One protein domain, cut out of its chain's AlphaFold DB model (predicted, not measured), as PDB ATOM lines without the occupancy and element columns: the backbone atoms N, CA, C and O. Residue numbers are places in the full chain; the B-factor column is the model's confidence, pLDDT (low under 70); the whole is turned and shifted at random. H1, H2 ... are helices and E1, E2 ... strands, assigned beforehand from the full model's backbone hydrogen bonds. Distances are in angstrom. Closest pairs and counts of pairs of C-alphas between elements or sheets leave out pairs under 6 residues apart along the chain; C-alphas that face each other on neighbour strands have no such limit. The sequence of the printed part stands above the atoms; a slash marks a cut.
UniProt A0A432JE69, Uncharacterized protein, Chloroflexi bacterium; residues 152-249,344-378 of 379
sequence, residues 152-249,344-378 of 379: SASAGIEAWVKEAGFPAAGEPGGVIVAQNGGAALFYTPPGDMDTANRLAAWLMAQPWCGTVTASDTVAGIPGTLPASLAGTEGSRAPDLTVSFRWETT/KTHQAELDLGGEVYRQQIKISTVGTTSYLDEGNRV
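What this domain is: This is residues 152 to 249 and 344 to 378 of the 379 residues of an uncharacterized protein of Chloroflexi bacterium (UniProt A0A432JE69). What is the main shape? A strongly twisted sheet of four strands, E2 to E5, has H1 and H2 over one face, and a long ribbon of three strands, E7 E8 E9, packs at its E4 edge with short H3 between the two sheets. What makes it up? The printed part has 133 residues, with three named helices and nine named strands in the order E1 H1 E2 E3 H2 E4 H3 E5 E6 E7 E8 E9, in the mixed class. The sheets, E2 - E3 - E5 - E4 and E7 - E8 - E9, are all antiparallel. How large is it? It is compact, with a radius of gyration of the C-alphas of 14.4 A and spans of 45 by 35 by 29 A.

Where its parts are: Where do the elements before the cut lie? E1 is residues 152 to 154, beginning at C-alpha 152 (170.250, 181.697, 161.198); H1 is 157 to 163, E2 176 to 180, E3 183 to 187. H2, residues 193 to 204, is 16.3 A long; E4 is 209 to 214, H3 227 to 230, E5 240 to 244, E6 247 to 249. And after it? E7 is residues 344 to 351, 23.6 A, E8 356 to 366, 33.1 A, and E9 369 to 378, 26.0 A, ending at C-alpha 378 (178.817, 166.489, 155.144).

How they stand to each other: How is the four-stranded sheet paired? Within hydrogen-bond range are N 178 and O 185, 2.8 A, in the hairpin E2 and E3; N 186 and O 240, 2.8 A, between E3 and E5; and N 213 and O 241, 2.9 A, between E5 and E4. E3, H2, E4 form a split strand-helix-strand unit, two strands running the same way with E5 between them, its crossover right-handed. Where are the helices? H1, over E2 at a height of 10.1 A, and H2, over E5 at 9.3 A and only just not over E3, with 2 C-alphas on it, are on the same face; H3 is on the opposite face and only grazes the sheet E7 E8 E9 with residues 229 to 230. Every O i to N i+4 pair is within hydrogen-bond range in H1 and H2, while H3 is too short for one. How does the second sheet sit? E7 E8 E9 is a meander, each strand the antiparallel neighbour of the one before, with N 346 and O 361 at 2.8 A and N 371 and O 364 at 2.8 A. The closest C-alphas of E4 and E9, Gly 210 and Arg 377, are 4.4 A apart.

The domain as a whole: Where is the cut? Residues 250 to 343 are not printed, and C-alphas 249 and 344 are 24.8 A apart. Which links are long? H1 to E2 and E4 to H3, 12 residues each. What of E1, E6 and confidence? E1 and E6 pair with no named strand, and E5 runs on into E6 at 12 degrees across a break of 2 residues. The mean pLDDT of the printed part is 96.2, and no printed residue is under 70.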
ATOM      1  N   SER A 152     171.461 182.527 161.158       97.25
ATOM      2  CA  SER A 152     170.250 181.697 161.198       97.25
ATOM      3  C   SER A 152     169.721 181.508 162.618       97.25
ATOM      4  O   SER A 152     168.511 181.492 162.838       97.25
ATOM      5  N   ALA A 153     170.625 181.393 163.590       95.88
ATOM      6  CA  ALA A 153     170.310 181.186 164.995       95.88
ATOM      7  C   ALA A 153     171.445 181.691 165.892       95.88
ATOM      8  O   ALA A 153     172.617 181.628 165.527       95.88
ATOM      9  N   SER A 154     171.101 182.147 167.096       93.75
ATOM     10  CA  SER A 154     172.095 182.457 168.126       93.75
ATOM     11  C   SER A 154     172.566 181.174 168.820       93.75
ATOM     12  O   SER A 154     171.750 180.334 169.205       93.75
ATOM     13  N   ALA A 155     173.876 181.036 169.002       89.69
ATOM     14  CA  ALA A 155     174.529 179.868 169.576       89.69
ATOM     15  C   ALA A 155     175.044 180.164 170.992       89.69
ATOM     16  O   ALA A 155     176.033 180.870 171.180       89.69
ATOM     17  N   GLY A 156     174.389 179.590 172.004       92.19
ATOM     18  CA  GLY A 156     174.761 179.730 173.417       92.19
ATOM     19  C   GLY A 156     175.907 178.806 173.835       92.19
ATOM     20  O   GLY A 156     175.777 178.116 174.843       92.19
ATOM     21  N   ILE A 157     176.997 178.755 173.059       94.06
ATOM     22  CA  ILE A 157     178.029 177.703 173.147       94.06
ATOM     23  C   ILE A 157     178.567 177.511 174.563       94.06
ATOM     24  O   ILE A 157     178.648 176.382 175.032       94.06
ATOM     25  N   GLU A 158     178.909 178.592 175.262       93.25
ATOM     26  CA  GLU A 158     179.474 178.502 176.612       93.25
ATOM     27  C   GLU A 158     178.495 177.858 177.610       93.25
ATOM     28  O   GLU A 158     178.883 177.006 178.411       93.25
ATOM     29  N   ALA A 159     177.205 178.196 177.514       94.31
ATOM     30  CA  ALA A 159     176.169 177.577 178.335       94.31
ATOM     31  C   ALA A 159     175.987 176.094 177.977       94.31
ATOM     32  O   ALA A 159     175.942 175.257 178.876       94.31
ATOM     33  N   TRP A 160     175.961 175.753 176.686       95.75
ATOM     34  CA  TRP A 160     175.799 174.370 176.225       95.75
ATOM     35  C   TRP A 160     176.978 173.473 176.611       95.75
ATOM     36  O   TRP A 160     176.765 172.342 177.039       95.75
ATOM     37  N   VAL A 161     178.212 173.978 176.523       96.69
ATOM     38  CA  VAL A 161     179.422 173.275 176.985       96.69
ATOM     39  C   VAL A 161     179.324 172.986 178.484       96.69
ATOM     40  O   VAL A 161     179.563 171.859 178.922       96.69
ATOM     41  N   LYS A 162     178.884 173.966 179.278       95.88
ATOM     42  CA  LYS A 162     178.687 173.778 180.718       95.88
ATOM     43  C   LYS A 162     177.592 172.757 181.036       95.88
ATOM     44  O   LYS A 162     177.782 171.895 181.891       95.88
ATOM     45  N   GLU A 163     176.456 172.834 180.349       96.56
ATOM     46  CA  GLU A 163     175.334 171.896 180.496       96.56
ATOM     47  C   GLU A 163     175.709 170.465 180.089       96.56
ATOM     48  O   GLU A 163     175.237 169.507 180.701       96.56
ATOM     49  N   ALA A 164     176.616 170.314 179.120       96.62
ATOM     50  CA  ALA A 164     177.186 169.033 178.713       96.62
ATOM     51  C   ALA A 164     178.167 168.431 179.736       96.62
ATOM     52  O   ALA A 164     178.648 167.311 179.550       96.62
ATOM     53  N   GLY A 165     178.443 169.142 180.833       96.81
ATOM     54  CA  GLY A 165     179.266 168.661 181.937       96.81
ATOM     55  C   GLY A 165     180.747 169.002 181.817       96.81
ATOM     56  O   GLY A 165     181.547 168.376 182.511       96.81
ATOM     57  N   PHE A 166     181.119 169.972 180.974       97.12
ATOM     58  CA  PHE A 166     182.461 170.556 180.964       97.12
ATOM     59  C   PHE A 166     182.502 171.745 181.938       97.12
ATOM     60  O   PHE A 166     181.775 172.723 181.741       97.12
ATOM     61  N   PRO A 167     183.295 171.679 183.020       95.31
ATOM     62  CA  PRO A 167     183.386 172.758 183.997       95.31
ATOM     63  C   PRO A 167     183.903 174.080 183.417       95.31
ATOM     64  O   PRO A 167     184.432 174.145 182.307       95.31
ATOM     65  N   ALA A 168     183.782 175.148 184.204       91.56
ATOM     66  CA  ALA A 168     184.352 176.441 183.845       91.56
ATOM     67  C   ALA A 168     185.886 176.439 183.969       91.56
ATOM     68  O   ALA A 168     186.482 175.615 184.668       91.56
ATOM     69  N   ALA A 169     186.526 177.407 183.315       88.62
ATOM     70  CA  ALA A 169     187.968 177.612 183.379       88.62
ATOM     71  C   ALA A 169     188.495 177.663 184.827       88.62
ATOM     72  O   ALA A 169     187.968 178.388 185.671       88.62
ATOM     73  N   GLY A 170     189.569 176.917 185.101       85.94
ATOM     74  CA  GLY A 170     190.196 176.833 186.426       85.94
ATOM     75  C   GLY A 170     189.702 175.676 187.301       85.94
ATOM     76  O   GLY A 170     190.350 175.363 188.300       85.94
ATOM     77  N   GLU A 171     188.619 174.998 186.920       90.25
ATOM     78  CA  GLU A 171     188.207 173.725 187.521       90.25
ATOM     79  C   GLU A 171     188.864 172.531 186.790       90.25
ATOM     80  O   GLU A 171     189.225 172.651 185.615       90.25
ATOM     81  N   PRO A 172     189.052 171.362 187.440       88.06
ATOM     82  CA  PRO A 172     189.551 170.160 186.766       88.06
ATOM     83  C   PRO A 172     188.670 169.763 185.569       88.06
ATOM     84  O   PRO A 172     187.464 169.586 185.730       88.06
ATOM     85  N   GLY A 173     189.272 169.620 184.383       90.31
ATOM     86  CA  GLY A 173     188.555 169.376 183.122       90.31
ATOM     87  C   GLY A 173     187.806 170.597 182.569       90.31
ATOM     88  O   GLY A 173     186.960 170.451 181.687       90.31
ATOM     89  N   GLY A 174     188.066 171.792 183.105       95.06
ATOM     90  CA  GLY A 174     187.394 173.019 182.702       95.06
ATOM     91  C   GLY A 174     187.776 173.486 181.299       95.06
ATOM     92  O   GLY A 174     188.947 173.447 180.927       95.06
ATOM     93  N   VAL A 175     186.798 173.970 180.537       97.88
ATOM     94  CA  VAL A 175     186.977 174.405 179.143       97.88
ATOM     95  C   VAL A 175     186.792 175.917 179.048       97.88
ATOM     96  O   VAL A 175     185.789 176.461 179.509       97.88
ATOM     97  N   ILE A 176     187.752 176.604 178.430       97.62
ATOM     98  CA  ILE A 176     187.596 178.005 178.023       97.62
ATOM     99  C   ILE A 176     186.995 178.020 176.621       97.62
ATOM    100  O   ILE A 176     187.531 177.388 175.711       97.62
ATOM    101  N   VAL A 177     185.917 178.781 176.445       97.06
ATOM    102  CA  VAL A 177     185.295 179.034 175.143       97.06
ATOM    103  C   VAL A 177     185.608 180.466 174.723       97.06
ATOM    104  O   VAL A 177     185.223 181.412 175.405       97.06
ATOM    105  N   ALA A 178     186.278 180.633 173.588       96.62
ATOM    106  CA  ALA A 178     186.406 181.917 172.911       96.62
ATOM    107  C   ALA A 178     185.420 181.964 171.735       96.62
ATOM    108  O   ALA A 178     185.427 181.103 170.858       96.62
ATOM    109  N   GLN A 179     184.534 182.955 171.743       95.31
ATOM    110  CA  GLN A 179     183.504 183.144 170.723       95.31
ATOM    111  C   GLN A 179     184.084 183.859 169.493       95.31
ATOM    112  O   GLN A 179     184.864 184.794 169.657       95.31
ATOM    113  N   ASN A 180     183.699 183.447 168.280       95.31
ATOM    114  CA  ASN A 180     184.205 184.019 167.025       95.31
ATOM    115  C   ASN A 180     183.138 184.019 165.915       95.31
ATOM    116  O   ASN A 180     183.347 183.475 164.831       95.31
ATOM    117  N   GLY A 181     181.961 184.576 166.203       95.81
ATOM    118  CA  GLY A 181     180.873 184.707 165.235       95.81
ATOM    119  C   GLY A 181     180.395 183.340 164.752       95.81
ATOM    120  O   GLY A 181     179.830 182.567 165.528       95.81
ATOM    121  N   GLY A 182     180.655 183.026 163.482       97.25
ATOM    122  CA  GLY A 182     180.355 181.731 162.862       97.25
ATOM    123  C   GLY A 182     181.248 180.557 163.312       97.25
ATOM    124  O   GLY A 182     181.128 179.449 162.778       97.25
ATOM    125  N   ALA A 183     182.138 180.770 164.282       97.94
ATOM    126  CA  ALA A 183     182.981 179.742 164.883       97.94
ATOM    127  C   ALA A 183     183.121 179.904 166.408       97.94
ATOM    128  O   ALA A 183     182.794 180.940 166.994       97.94
ATOM    129  N   ALA A 184     183.658 178.871 167.056       98.00
ATOM    130  CA  ALA A 184     184.078 178.902 168.454       98.00
ATOM    131  C   ALA A 184     185.423 178.187 168.633       98.00
ATOM    132  O   ALA A 184     185.668 177.145 168.019       98.00
ATOM    133  N   LEU A 185     186.281 178.746 169.487       98.12
ATOM    134  CA  LEU A 185     187.591 178.192 169.822       98.12
ATOM    135  C   LEU A 185     187.573 177.664 171.260       98.12
ATOM    136  O   LEU A 185     187.048 178.323 172.159       98.12
ATOM    137  N   PHE A 186     188.155 176.491 171.484       98.12
ATOM    138  CA  PHE A 186     188.102 175.787 172.760       98.12
ATOM    139  C   PHE A 186     189.510 175.506 173.276       98.12
ATOM    140  O   PHE A 186     190.345 174.951 172.561       98.12
ATOM    141  N   TYR A 187     189.751 175.853 174.538       97.62
ATOM    142  CA  TYR A 187     191.009 175.576 175.229       97.62
ATOM    143  C   TYR A 187     190.726 174.703 176.445       97.62
ATOM    144  O   TYR A 187     189.868 175.023 177.274       97.62
ATOM    145  N   THR A 188     191.459 173.607 176.546       96.00
ATOM    146  CA  THR A 188     191.442 172.682 177.676       96.00
ATOM    147  C   THR A 188     192.666 172.928 178.566       96.00
ATOM    148  O   THR A 188     193.568 173.690 178.196       96.00
ATOM    149  N   PRO A 189     192.728 172.349 179.778       93.25
ATOM    150  CA  PRO A 189     193.944 172.412 180.574       93.25
ATOM    151  C   PRO A 189     195.120 171.789 179.796       93.25
ATOM    152  O   PRO A 189     194.932 170.766 179.137       93.25
ATOM    153  N   PRO A 190     196.343 172.351 179.868       89.25
ATOM    154  CA  PRO A 190     197.462 171.880 179.056       89.25
ATOM    155  C   PRO A 190     197.712 170.368 179.179       89.25
ATOM    156  O   PRO A 190     197.989 169.865 180.269       89.25
ATOM    157  N   GLY A 191     197.651 169.659 178.049       81.12
ATOM    158  CA  GLY A 191     197.875 168.211 177.971       81.12
ATOM    159  C   GLY A 191     196.687 167.338 178.398       81.12
ATOM    160  O   GLY A 191     196.844 166.117 178.477       81.12
ATOM    161  N   ASP A 192     195.513 167.915 178.663       93.75
ATOM    162  CA  ASP A 192     194.305 167.178 179.045       93.75
ATOM    163  C   ASP A 192     193.594 166.552 177.829       93.75
ATOM    164  O   ASP A 192     192.518 166.965 177.386       93.75
ATOM    165  N   MET A 193     194.220 165.504 177.289       96.50
ATOM    166  CA  MET A 193     193.698 164.750 176.148       96.50
ATOM    167  C   MET A 193     192.339 164.099 176.421       96.50
ATOM    168  O   MET A 193     191.581 163.892 175.475       96.50
ATOM    169  N   ASP A 194     192.016 163.744 177.670       96.56
ATOM    170  CA  ASP A 194     190.716 163.139 177.995       96.56
ATOM    171  C   ASP A 194     189.594 164.160 177.793       96.56
ATOM    172  O   ASP A 194     188.633 163.894 177.062       96.56
ATOM    173  N   THR A 195     189.761 165.359 178.359       97.38
ATOM    174  CA  THR A 195     188.807 166.458 178.187       97.38
ATOM    175  C   THR A 195     188.677 166.843 176.716       97.38
ATOM    176  O   THR A 195     187.552 166.943 176.224       97.38
ATOM    177  N   ALA A 196     189.788 166.979 175.983       98.00
ATOM    178  CA  ALA A 196     189.755 167.321 174.558       98.00
ATOM    179  C   ALA A 196     189.037 166.254 173.707       98.00
ATOM    180  O   ALA A 196     188.175 166.596 172.898       98.00
ATOM    181  N   ASN A 197     189.308 164.958 173.922       98.00
ATOM    182  CA  ASN A 197     188.618 163.875 173.205       98.00
ATOM    183  C   ASN A 197     187.110 163.867 173.486       98.00
ATOM    184  O   ASN A 197     186.298 163.749 172.567       98.00
ATOM    185  N   ARG A 198     186.724 164.006 174.759       97.81
ATOM    186  CA  ARG A 198     185.312 164.044 175.163       97.81
ATOM    187  C   ARG A 198     184.596 165.258 174.588       97.81
ATOM    188  O   ARG A 198     183.462 165.124 174.127       97.81
ATOM    189  N   LEU A 199     185.250 166.418 174.604       98.50
ATOM    190  CA  LEU A 199     184.722 167.651 174.033       98.50
ATOM    191  C   LEU A 199     184.526 167.508 172.525       98.50
ATOM    192  O   LEU A 199     183.434 167.779 172.040       98.50
ATOM    193  N   ALA A 200     185.524 167.003 171.798       98.56
ATOM    194  CA  ALA A 200     185.429 166.782 170.359       98.56
ATOM    195  C   ALA A 200     184.265 165.846 169.992       98.56
ATOM    196  O   ALA A 200     183.461 166.181 169.123       98.56
ATOM    197  N   ALA A 201     184.129 164.708 170.682       98.12
ATOM    198  CA  ALA A 201     183.025 163.773 170.456       98.12
ATOM    199  C   ALA A 201     181.655 164.416 170.730       98.12
ATOM    200  O   ALA A 201     180.724 164.242 169.944       98.12
ATOM    201  N   TRP A 202     181.534 165.196 171.813       98.12
ATOM    202  CA  TRP A 202     180.301 165.920 172.119       98.12
ATOM    203  C   TRP A 202     179.973 166.975 171.058       98.12
ATOM    204  O   TRP A 202     178.823 167.038 170.625       98.12
ATOM    205  N   LEU A 203     180.962 167.759 170.611       98.25
ATOM    206  CA  LEU A 203     180.809 168.768 169.558       98.25
ATOM    207  C   LEU A 203     180.328 168.126 168.250       98.25
ATOM    208  O   LEU A 203     179.324 168.561 167.694       98.25
ATOM    209  N   MET A 204     180.979 167.049 167.803       98.44
ATOM    210  CA  MET A 204     180.638 166.341 166.559       98.44
ATOM    211  C   MET A 204     179.228 165.732 166.564       98.44
ATOM    212  O   MET A 204     178.618 165.592 165.503       98.44
ATOM    213  N   ALA A 205     178.680 165.423 167.743       97.19
ATOM    214  CA  ALA A 205     177.302 164.960 167.899       97.19
ATOM    215  C   ALA A 205     176.251 166.078 167.757       97.19
ATOM    216  O   ALA A 205     175.054 165.799 167.721       97.19
ATOM    217  N   GLN A 206     176.654 167.352 167.691       96.69
ATOM    218  CA  GLN A 206     175.704 168.461 167.614       96.69
ATOM    219  C   GLN A 206     175.280 168.755 166.167       96.69
ATOM    220  O   GLN A 206     176.118 168.774 165.259       96.69
ATOM    221  N   PRO A 207     173.995 169.074 165.918       94.75
ATOM    222  CA  PRO A 207     173.501 169.351 164.566       94.75
ATOM    223  C   PRO A 207     174.093 170.630 163.956       94.75
ATOM    224  O   PRO A 207     174.205 170.735 162.736       94.75
ATOM    225  N   TRP A 208     174.491 171.588 164.798       95.81
ATOM    226  CA  TRP A 208     175.120 172.848 164.398       95.81
ATOM    227  C   TRP A 208     176.635 172.733 164.172       95.81
ATOM    228  O   TRP A 208     177.253 173.693 163.712       95.81
ATOM    229  N   CYS A 209     177.255 171.594 164.494       97.75
ATOM    230  CA  CYS A 209     178.687 171.398 164.300       97.75
ATOM    231  C   CYS A 209     179.002 171.227 162.810       97.75
ATOM    232  O   CYS A 209     178.493 170.306 162.168       97.75
ATOM    233  N   GLY A 210     179.834 172.124 162.272       98.19
ATOM    234  CA  GLY A 210     180.378 172.048 160.920       98.19
ATOM    235  C   GLY A 210     181.692 171.279 160.941       98.19
ATOM    236  O   GLY A 210     181.689 170.073 161.175       98.19
ATOM    237  N   THR A 211     182.811 171.968 160.722       98.44
ATOM    238  CA  THR A 211     184.154 171.371 160.818       98.44
ATOM    239  C   THR A 211     184.699 171.445 162.235       98.44
ATOM    240  O   THR A 211     184.421 172.398 162.962       98.44
ATOM    241  N   VAL A 212     185.505 170.452 162.607       98.69
ATOM    242  CA  VAL A 212     186.285 170.445 163.849       98.69
ATOM    243  C   VAL A 212     187.757 170.288 163.502       98.69
ATOM    244  O   VAL A 212     188.162 169.243 162.978       98.69
ATOM    245  N   THR A 213     188.563 171.302 163.805       98.69
ATOM    246  CA  THR A 213     190.020 171.197 163.714       98.69
ATOM    247  C   THR A 213     190.656 171.028 165.086       98.69
ATOM    248  O   THR A 213     190.127 171.518 166.080       98.69
ATOM    249  N   ALA A 214     191.770 170.303 165.134       98.38
ATOM    250  CA  ALA A 214     192.563 170.053 166.330       98.38
ATOM    251  C   ALA A 214     193.988 170.564 166.123       98.38
ATOM    252  O   ALA A 214     194.569 170.333 165.056       98.38
ATOM    253  N   SER A 215     194.539 171.254 167.117       97.81
ATOM    254  CA  SER A 215     195.942 171.667 167.082       97.81
ATOM    255  C   SER A 215     196.891 170.509 167.370       97.81
ATOM    256  O   SER A 215     196.488 169.427 167.814       97.81
ATOM    257  N   ASP A 216     198.178 170.738 167.127       96.88
ATOM    258  CA  ASP A 216     199.233 169.748 167.341       96.88
ATOM    259  C   ASP A 216     199.326 169.275 168.807       96.88
ATOM    260  O   ASP A 216     199.748 168.144 169.062       96.88
ATOM    261  N   THR A 217     198.898 170.092 169.781       95.75
ATOM    262  CA  THR A 217     198.899 169.741 171.219       95.75
ATOM    263  C   THR A 217     197.924 168.619 171.554       95.75
ATOM    264  O   THR A 217     198.171 167.863 172.496       95.75
ATOM    265  N   VAL A 218     196.845 168.496 170.776       96.56
ATOM    266  CA  VAL A 218     195.803 167.479 170.942       96.56
ATOM    267  C   VAL A 218     195.585 166.652 169.671       96.56
ATOM    268  O   VAL A 218     194.502 166.117 169.426       96.56
ATOM    269  N   ALA A 219     196.625 166.520 168.847       95.44
ATOM    270  CA  ALA A 219     196.565 165.770 167.600       95.44
ATOM    271  C   ALA A 219     196.159 164.297 167.808       95.44
ATOM    272  O   ALA A 219     196.479 163.655 168.808       95.44
ATOM    273  N   GLY A 220     195.484 163.734 166.801       95.56
ATOM    274  CA  GLY A 220     195.081 162.324 166.780       95.56
ATOM    275  C   GLY A 220     193.698 162.031 167.365       95.56
ATOM    276  O   GLY A 220     193.302 160.866 167.378       95.56
ATOM    277  N   ILE A 221     192.947 163.050 167.801       98.12
ATOM    278  CA  ILE A 221     191.527 162.903 168.155       98.12
ATOM    279  C   ILE A 221     190.752 162.415 166.913       98.12
ATOM    280  O   ILE A 221     190.758 163.095 165.886       98.12
ATOM    281  N   PRO A 222     190.080 161.249 166.962       98.00
ATOM    282  CA  PRO A 222     189.311 160.742 165.829       98.00
ATOM    283  C   PRO A 222     188.226 161.725 165.379       98.00
ATOM    284  O   PRO A 222     187.563 162.340 166.207       98.00
ATOM    285  N   GLY A 223     188.031 161.852 164.067       97.94
ATOM    286  CA  GLY A 223     187.027 162.742 163.487       97.94
ATOM    287  C   GLY A 223     187.454 164.196 163.318       97.94
ATOM    288  O   GLY A 223     186.718 164.921 162.658       97.94
ATOM    289  N   THR A 224     188.618 164.627 163.818       98.56
ATOM    290  CA  THR A 224     189.135 165.992 163.607       98.56
ATOM    291  C   THR A 224     190.060 166.087 162.391       98.56
ATOM    292  O   THR A 224     190.589 165.091 161.891       98.56
ATOM    293  N   LEU A 225     190.258 167.313 161.905       98.69
ATOM    294  CA  LEU A 225     191.276 167.659 160.914       98.69
ATOM    295  C   LEU A 225     192.364 168.554 161.545       98.69
ATOM    296  O   LEU A 225     192.086 169.223 162.534       98.69
ATOM    297  N   PRO A 226     193.598 168.612 161.013       98.38
ATOM    298  CA  PRO A 226     194.641 169.468 161.585       98.38
ATOM    299  C   PRO A 226     194.294 170.964 161.523       98.38
ATOM    300  O   PRO A 226     193.846 171.454 160.483       98.38
ATOM    301  N   ALA A 227     194.569 171.708 162.597       97.88
ATOM    302  CA  ALA A 227     194.392 173.165 162.679       97.88
ATOM    303  C   ALA A 227     195.212 173.935 161.633       97.88
ATOM    304  O   ALA A 227     194.803 175.006 161.182       97.88
ATOM    305  N   SER A 228     196.329 173.365 161.178       97.00
ATOM    306  CA  SER A 228     197.159 173.935 160.114       97.00
ATOM    307  C   SER A 228     196.424 174.074 158.777       97.00
ATOM    308  O   SER A 228     196.748 174.975 158.010       97.00
ATOM    309  N   LEU A 229     195.381 173.272 158.511       97.06
ATOM    310  CA  LEU A 229     194.528 173.454 157.326       97.06
ATOM    311  C   LEU A 229     193.712 174.753 157.373       97.06
ATOM    312  O   LEU A 229     193.346 175.279 156.328       97.06
ATOM    313  N   ALA A 230     193.424 175.260 158.572       94.06
ATOM    314  CA  ALA A 230     192.698 176.508 158.787       94.06
ATOM    315  C   ALA A 230     193.630 177.709 159.022       94.06
ATOM    316  O   ALA A 230     193.148 178.812 159.262       94.06
ATOM    317  N   GLY A 231     194.953 177.502 159.016       93.38
ATOM    318  CA  GLY A 231     195.924 178.538 159.376       93.38
ATOM    319  C   GLY A 231     195.868 178.959 160.851       93.38
ATOM    320  O   GLY A 231     196.349 180.034 161.191       93.38
ATOM    321  N   THR A 232     195.278 178.141 161.733       94.25
ATOM    322  CA  THR A 232     195.085 178.482 163.157       94.25
ATOM    323  C   THR A 232     196.077 177.795 164.097       94.25
ATOM    324  O   THR A 232     195.929 177.896 165.312       94.25
ATOM    325  N   GLU A 233     197.060 177.069 163.559       96.62
ATOM    326  CA  GLU A 233     198.117 176.428 164.347       96.62
ATOM    327  C   GLU A 233     199.164 177.451 164.825       96.62
ATOM    328  O   GLU A 233     199.453 178.431 164.136       96.62
ATOM    329  N   GLY A 234     199.753 177.234 166.004       94.69
ATOM    330  CA  GLY A 234     200.770 178.107 166.585       94.69
ATOM    331  C   GLY A 234     200.713 178.191 168.110       94.69
ATOM    332  O   GLY A 234     199.899 177.566 168.779       94.69
ATOM    333  N   SER A 235     201.553 179.045 168.702       93.94
ATOM    334  CA  SER A 235     201.700 179.147 170.167       93.94
ATOM    335  C   SER A 235     200.448 179.615 170.923       93.94
ATOM    336  O   SER A 235     200.442 179.625 172.152       93.94
ATOM    337  N   ARG A 236     199.435 180.108 170.204       93.94
ATOM    338  CA  ARG A 236     198.141 180.557 170.740       93.94
ATOM    339  C   ARG A 236     196.974 179.760 170.150       93.94
ATOM    340  O   ARG A 236     195.838 180.199 170.287       93.94
ATOM    341  N   ALA A 237     197.256 178.655 169.460       96.00
ATOM    342  CA  ALA A 237     196.220 177.826 168.873       96.00
ATOM    343  C   ALA A 237     195.268 177.320 169.967       96.00
ATOM    344  O   ALA A 237     195.731 176.954 171.054       96.00
ATOM    345  N   PRO A 238     193.953 177.293 169.709       96.94
ATOM    346  CA  PRO A 238     193.049 176.510 170.537       96.94
ATOM    347  C   PRO A 238     193.357 175.020 170.397       96.94
ATOM    348  O   PRO A 238     193.910 174.581 169.389       96.94
ATOM    349  N   ASP A 239     192.957 174.229 171.388       97.81
ATOM    350  CA  ASP A 239     193.038 172.771 171.277       97.81
ATOM    351  C   ASP A 239     192.066 172.279 170.200       97.81
ATOM    352  O   ASP A 239     192.425 171.464 169.352       97.81
ATOM    353  N   LEU A 240     190.846 172.829 170.189       98.50
ATOM    354  CA  LEU A 240     189.836 172.550 169.172       98.50
ATOM    355  C   LEU A 240     189.235 173.848 168.630       98.50
ATOM    356  O   LEU A 240     188.921 174.761 169.395       98.50
ATOM    357  N   THR A 241     188.978 173.898 167.328       98.56
ATOM    358  CA  THR A 241     188.152 174.940 166.701       98.56
ATOM    359  C   THR A 241     186.953 174.292 166.042       98.56
ATOM    360  O   THR A 241     187.109 173.319 165.305       98.56
ATOM    361  N   VAL A 242     185.767 174.858 166.257       98.56
ATOM    362  CA  VAL A 242     184.570 174.501 165.494       98.56
ATOM    363  C   VAL A 242     184.187 175.652 164.589       98.56
ATOM    364  O   VAL A 242     183.853 176.727 165.080       98.56
ATOM    365  N   SER A 243     184.169 175.406 163.281       98.44
ATOM    366  CA  SER A 243     183.366 176.215 162.364       98.44
ATOM    367  C   SER A 243     181.956 175.657 162.364       98.44
ATOM    368  O   SER A 243     181.771 174.453 162.167       98.44
ATOM    369  N   PHE A 244     180.948 176.500 162.555       98.38
ATOM    370  CA  PHE A 244     179.569 176.025 162.549       98.38
ATOM    371  C   PHE A 244     179.134 175.535 161.166       98.38
ATOM    372  O   PHE A 244     179.706 175.895 160.133       98.38
ATOM    373  N   ARG A 245     178.123 174.662 161.169       97.81
ATOM    374  CA  ARG A 245     177.498 174.133 159.959       97.81
ATOM    375  C   ARG A 245     176.757 175.268 159.264       97.81
ATOM    376  O   ARG A 245     175.780 175.785 159.802       97.81
ATOM    377  N   TRP A 246     177.225 175.635 158.079       97.69
ATOM    378  CA  TRP A 246     176.591 176.643 157.234       97.69
ATOM    379  C   TRP A 246     175.747 175.998 156.138       97.69
ATOM    380  O   TRP A 246     175.949 174.841 155.763       97.69
ATOM    381  N   GLU A 247     174.815 176.777 155.601       97.06
ATOM    382  CA  GLU A 247     173.949 176.398 154.489       97.06
ATOM    383  C   GLU A 247     173.995 177.455 153.381       97.06
ATOM    384  O   GLU A 247     174.170 178.644 153.641       97.06
ATOM    385  N   THR A 248     173.777 177.042 152.131       96.50
ATOM    386  CA  THR A 248     173.665 177.952 150.973       96.50
ATOM    387  C   THR A 248     172.272 178.555 150.808       96.50
ATOM    388  O   THR A 248     172.011 179.215 149.802       96.50
ATOM    389  N   THR A 249     171.354 178.288 151.738       96.69
ATOM    390  CA  THR A 249     169.991 178.825 151.709       96.69
ATOM    391  C   THR A 249     170.042 180.350 151.600       96.69
ATOM    392  O   THR A 249     170.885 180.993 152.223       96.69
ATOM    393  N   LYS A 344     192.553 170.210 146.900       98.50
ATOM    394  CA  LYS A 344     192.441 168.977 147.669       98.50
ATOM    395  C   LYS A 344     191.345 169.103 148.717       98.50
ATOM    396  O   LYS A 344     191.287 170.077 149.459       98.50
ATOM    397  N   THR A 345     190.516 168.069 148.813       98.62
ATOM    398  CA  THR A 345     189.543 167.915 149.897       98.62
ATOM    399  C   THR A 345     190.115 166.983 150.959       98.62
ATOM    400  O   THR A 345     190.516 165.855 150.669       98.62
ATOM    401  N   HIS A 346     190.169 167.469 152.191       98.62
ATOM    402  CA  HIS A 346     190.545 166.735 153.390       98.62
ATOM    403  C   HIS A 346     189.274 166.302 154.107       98.62
ATOM    404  O   HIS A 346     188.355 167.103 154.226       98.62
ATOM    405  N   GLN A 347     189.215 165.055 154.564       98.50
ATOM    406  CA  GLN A 347     188.025 164.487 155.193       98.50
ATOM    407  C   GLN A 347     188.398 163.759 156.478       98.50
ATOM    408  O   GLN A 347     189.483 163.184 156.576       98.50
ATOM    409  N   ALA A 348     187.480 163.783 157.437       98.38
ATOM    410  CA  ALA A 348     187.553 163.012 158.668       98.38
ATOM    411  C   ALA A 348     186.143 162.562 159.069       98.38
ATOM    412  O   ALA A 348     185.152 163.207 158.715       98.38
ATOM    413  N   GLU A 349     186.060 161.453 159.799       97.94
ATOM    414  CA  GLU A 349     184.798 160.907 160.289       97.94
ATOM    415  C   GLU A 349     184.932 160.342 161.702       97.94
ATOM    416  O   GLU A 349     186.020 159.932 162.120       97.94
ATOM    417  N   LEU A 350     183.810 160.303 162.415       97.88
ATOM    418  CA  LEU A 350     183.678 159.663 163.718       97.88
ATOM    419  C   LEU A 350     182.336 158.933 163.804       97.88
ATOM    420  O   LEU A 350     181.282 159.538 163.617       97.88
ATOM    421  N   ASP A 351     182.378 157.637 164.117       96.88
ATOM    422  CA  ASP A 351     181.191 156.852 164.466       96.88
ATOM    423  C   ASP A 351     180.785 157.142 165.918       96.88
ATOM    424  O   ASP A 351     181.551 156.891 166.852       96.88
ATOM    425  N   LEU A 352     179.580 157.684 166.105       94.38
ATOM    426  CA  LEU A 352     179.018 158.060 167.405       94.38
ATOM    427  C   LEU A 352     178.051 156.993 167.958       94.38
ATOM    428  O   LEU A 352     177.339 157.242 168.931       94.38
ATOM    429  N   GLY A 353     178.003 155.798 167.357       88.56
ATOM    430  CA  GLY A 353     177.186 154.666 167.815       88.56
ATOM    431  C   GLY A 353     175.703 154.735 167.425       88.56
ATOM    432  O   GLY A 353     174.916 153.889 167.850       88.56
ATOM    433  N   GLY A 354     175.317 155.716 166.608       86.25
ATOM    434  CA  GLY A 354     173.951 155.908 166.103       86.25
ATOM    435  C   GLY A 354     173.881 156.806 164.865       86.25
ATOM    436  O   GLY A 354     173.025 156.610 164.007       86.25
ATOM    437  N   GLU A 355     174.831 157.728 164.739       92.00
ATOM    438  CA  GLU A 355     175.118 158.495 163.529       92.00
ATOM    439  C   GLU A 355     176.630 158.494 163.271       92.00
ATOM    440  O   GLU A 355     177.422 158.244 164.185       92.00
ATOM    441  N   VAL A 356     177.035 158.778 162.033       96.25
ATOM    442  CA  VAL A 356     178.443 159.012 161.698       96.25
ATOM    443  C   VAL A 356     178.602 160.490 161.382       96.25
ATOM    444  O   VAL A 356     178.005 160.989 160.429       96.25
ATOM    445  N   TYR A 357     179.408 161.191 162.173       98.19
ATOM    446  CA  TYR A 357     179.831 162.545 161.842       98.19
ATOM    447  C   TYR A 357     180.858 162.485 160.712       98.19
ATOM    448  O   TYR A 357     181.796 161.687 160.767       98.19
ATOM    449  N   ARG A 358     180.699 163.338 159.699       98.50
ATOM    450  CA  ARG A 358     181.634 163.477 158.579       98.50
ATOM    451  C   ARG A 358     181.873 164.952 158.318       98.50
ATOM    452  O   ARG A 358     180.935 165.745 158.284       98.50
ATOM    453  N   GLN A 359     183.123 165.323 158.090       98.56
ATOM    454  CA  GLN A 359     183.478 166.682 157.703       98.56
ATOM    455  C   GLN A 359     184.408 166.706 156.512       98.56
ATOM    456  O   GLN A 359     185.102 165.728 156.218       98.56
ATOM    457  N   GLN A 360     184.454 167.866 155.868       98.50
ATOM    458  CA  GLN A 360     185.449 168.154 154.859       98.50
ATOM    459  C   GLN A 360     185.986 169.580 154.963       98.50
ATOM    460  O   GLN A 360     185.244 170.504 155.292       98.50
ATOM    461  N   ILE A 361     187.260 169.747 154.612       98.75
ATOM    462  CA  ILE A 361     187.912 171.038 154.370       98.75
ATOM    463  C   ILE A 361     188.529 170.995 152.975       98.75
ATOM    464  O   ILE A 361     189.251 170.054 152.636       98.75
ATOM    465  N   LYS A 362     188.242 172.002 152.158       98.69
ATOM    466  CA  LYS A 362     188.757 172.131 150.799       98.69
ATOM    467  C   LYS A 362     189.837 173.205 150.770       98.69
ATOM    468  O   LYS A 362     189.603 174.325 151.213       98.69
ATOM    469  N   ILE A 363     191.009 172.837 150.263       98.56
ATOM    470  CA  ILE A 363     192.184 173.701 150.176       98.56
ATOM    471  C   ILE A 363     192.631 173.785 148.722       98.56
ATOM    472  O   ILE A 363     192.874 172.753 148.088       98.56
ATOM    473  N   SER A 364     192.815 175.000 148.224       98.25
ATOM    474  CA  SER A 364     193.506 175.260 146.966       98.25
ATOM    475  C   SER A 364     194.969 175.619 147.224       98.25
ATOM    476  O   SER A 364     195.321 176.134 148.279       98.25
ATOM    477  N   THR A 365     195.874 175.276 146.312       98.25
ATOM    478  CA  THR A 365     197.322 175.474 146.494       98.25
ATOM    479  C   THR A 365     197.982 175.905 145.195       98.25
ATOM    480  O   THR A 365     197.810 175.247 144.166       98.25
ATOM    481  N   VAL A 366     198.771 176.978 145.269       98.06
ATOM    482  CA  VAL A 366     199.598 177.517 144.182       98.06
ATOM    483  C   VAL A 366     201.051 177.511 144.655       98.06
ATOM    484  O   VAL A 366     201.417 178.231 145.584       98.06
ATOM    485  N   GLY A 367     201.899 176.688 144.037       94.94
ATOM    486  CA  GLY A 367     203.265 176.485 144.526       94.94
ATOM    487  C   GLY A 367     203.269 175.941 145.960       94.94
ATOM    488  O   GLY A 367     202.809 174.828 146.196       94.94
ATOM    489  N   THR A 368     203.797 176.721 146.905       93.44
ATOM    490  CA  THR A 368     203.838 176.391 148.342       93.44
ATOM    491  C   THR A 368     202.752 177.085 149.160       93.44
ATOM    492  O   THR A 368     202.644 176.823 150.353       93.44
ATOM    493  N   THR A 369     201.973 177.976 148.548       96.38
ATOM    494  CA  THR A 369     200.960 178.774 149.239       96.38
ATOM    495  C   THR A 369     199.608 178.080 149.147       96.38
ATOM    496  O   THR A 369     199.165 177.706 148.058       96.38
ATOM    497  N   SER A 370     198.952 177.918 150.294       96.50
ATOM    498  CA  SER A 370     197.644 177.277 150.415       96.50
ATOM    499  C   SER A 370     196.566 178.281 150.815       96.50
ATOM    500  O   SER A 370     196.824 179.228 151.556       96.50
ATOM    501  N   TYR A 371     195.354 178.033 150.330       97.25
ATOM    502  CA  TYR A 371     194.170 178.857 150.522       97.25
ATOM    503  C   TYR A 371     193.030 177.961 150.987       97.25
ATOM    504  O   TYR A 371     192.712 176.965 150.331       97.25
ATOM    505  N   LEU A 372     192.435 178.299 152.127       97.25
ATOM    506  CA  LEU A 372     191.195 177.682 152.571       97.25
ATOM    507  C   LEU A 372     190.076 178.122 151.621       97.25
ATOM    508  O   LEU A 372     189.878 179.316 151.451       97.25
ATOM    509  N   ASP A 373     189.373 177.180 150.993       97.44
ATOM    510  CA  ASP A 373     188.260 177.500 150.089       97.44
ATOM    511  C   ASP A 373     186.923 177.482 150.839       97.44
ATOM    512  O   ASP A 373     186.073 178.352 150.653       97.44
ATOM    513  N   GLU A 374     186.727 176.436 151.645       98.06
ATOM    514  CA  GLU A 374     185.536 176.178 152.451       98.06
ATOM    515  C   GLU A 374     185.768 174.983 153.383       98.06
ATOM    516  O   GLU A 374     186.649 174.143 153.161       98.06
ATOM    517  N   GLY A 375     184.919 174.851 154.393       98.31
ATOM    518  CA  GLY A 375     184.841 173.665 155.231       98.31
ATOM    519  C   GLY A 375     183.445 173.504 155.811       98.31
ATOM    520  O   GLY A 375     182.838 174.485 156.233       98.31
ATOM    521  N   ASN A 376     182.909 172.284 155.818       98.31
ATOM    522  CA  ASN A 376     181.590 172.017 156.396       98.31
ATOM    523  C   ASN A 376     181.433 170.563 156.875       98.31
ATOM    524  O   ASN A 376     182.216 169.682 156.504       98.31
ATOM    525  N   ARG A 377     180.377 170.311 157.658       97.25
ATOM    526  CA  ARG A 377     179.842 168.961 157.886       97.25
ATOM    527  C   ARG A 377     179.212 168.456 156.588       97.25
ATOM    528  O   ARG A 377     178.530 169.209 155.895       97.25
ATOM    529  N   VAL A 378     179.447 167.190 156.269       94.06
ATOM    530  CA  VAL A 378     178.817 166.489 155.144       94.06
ATOM    531  C   VAL A 378     177.989 165.333 155.687       94.06
ATOM    532  O   VAL A 378     178.334 164.766 156.721       94.06
TER     533      VAL A 378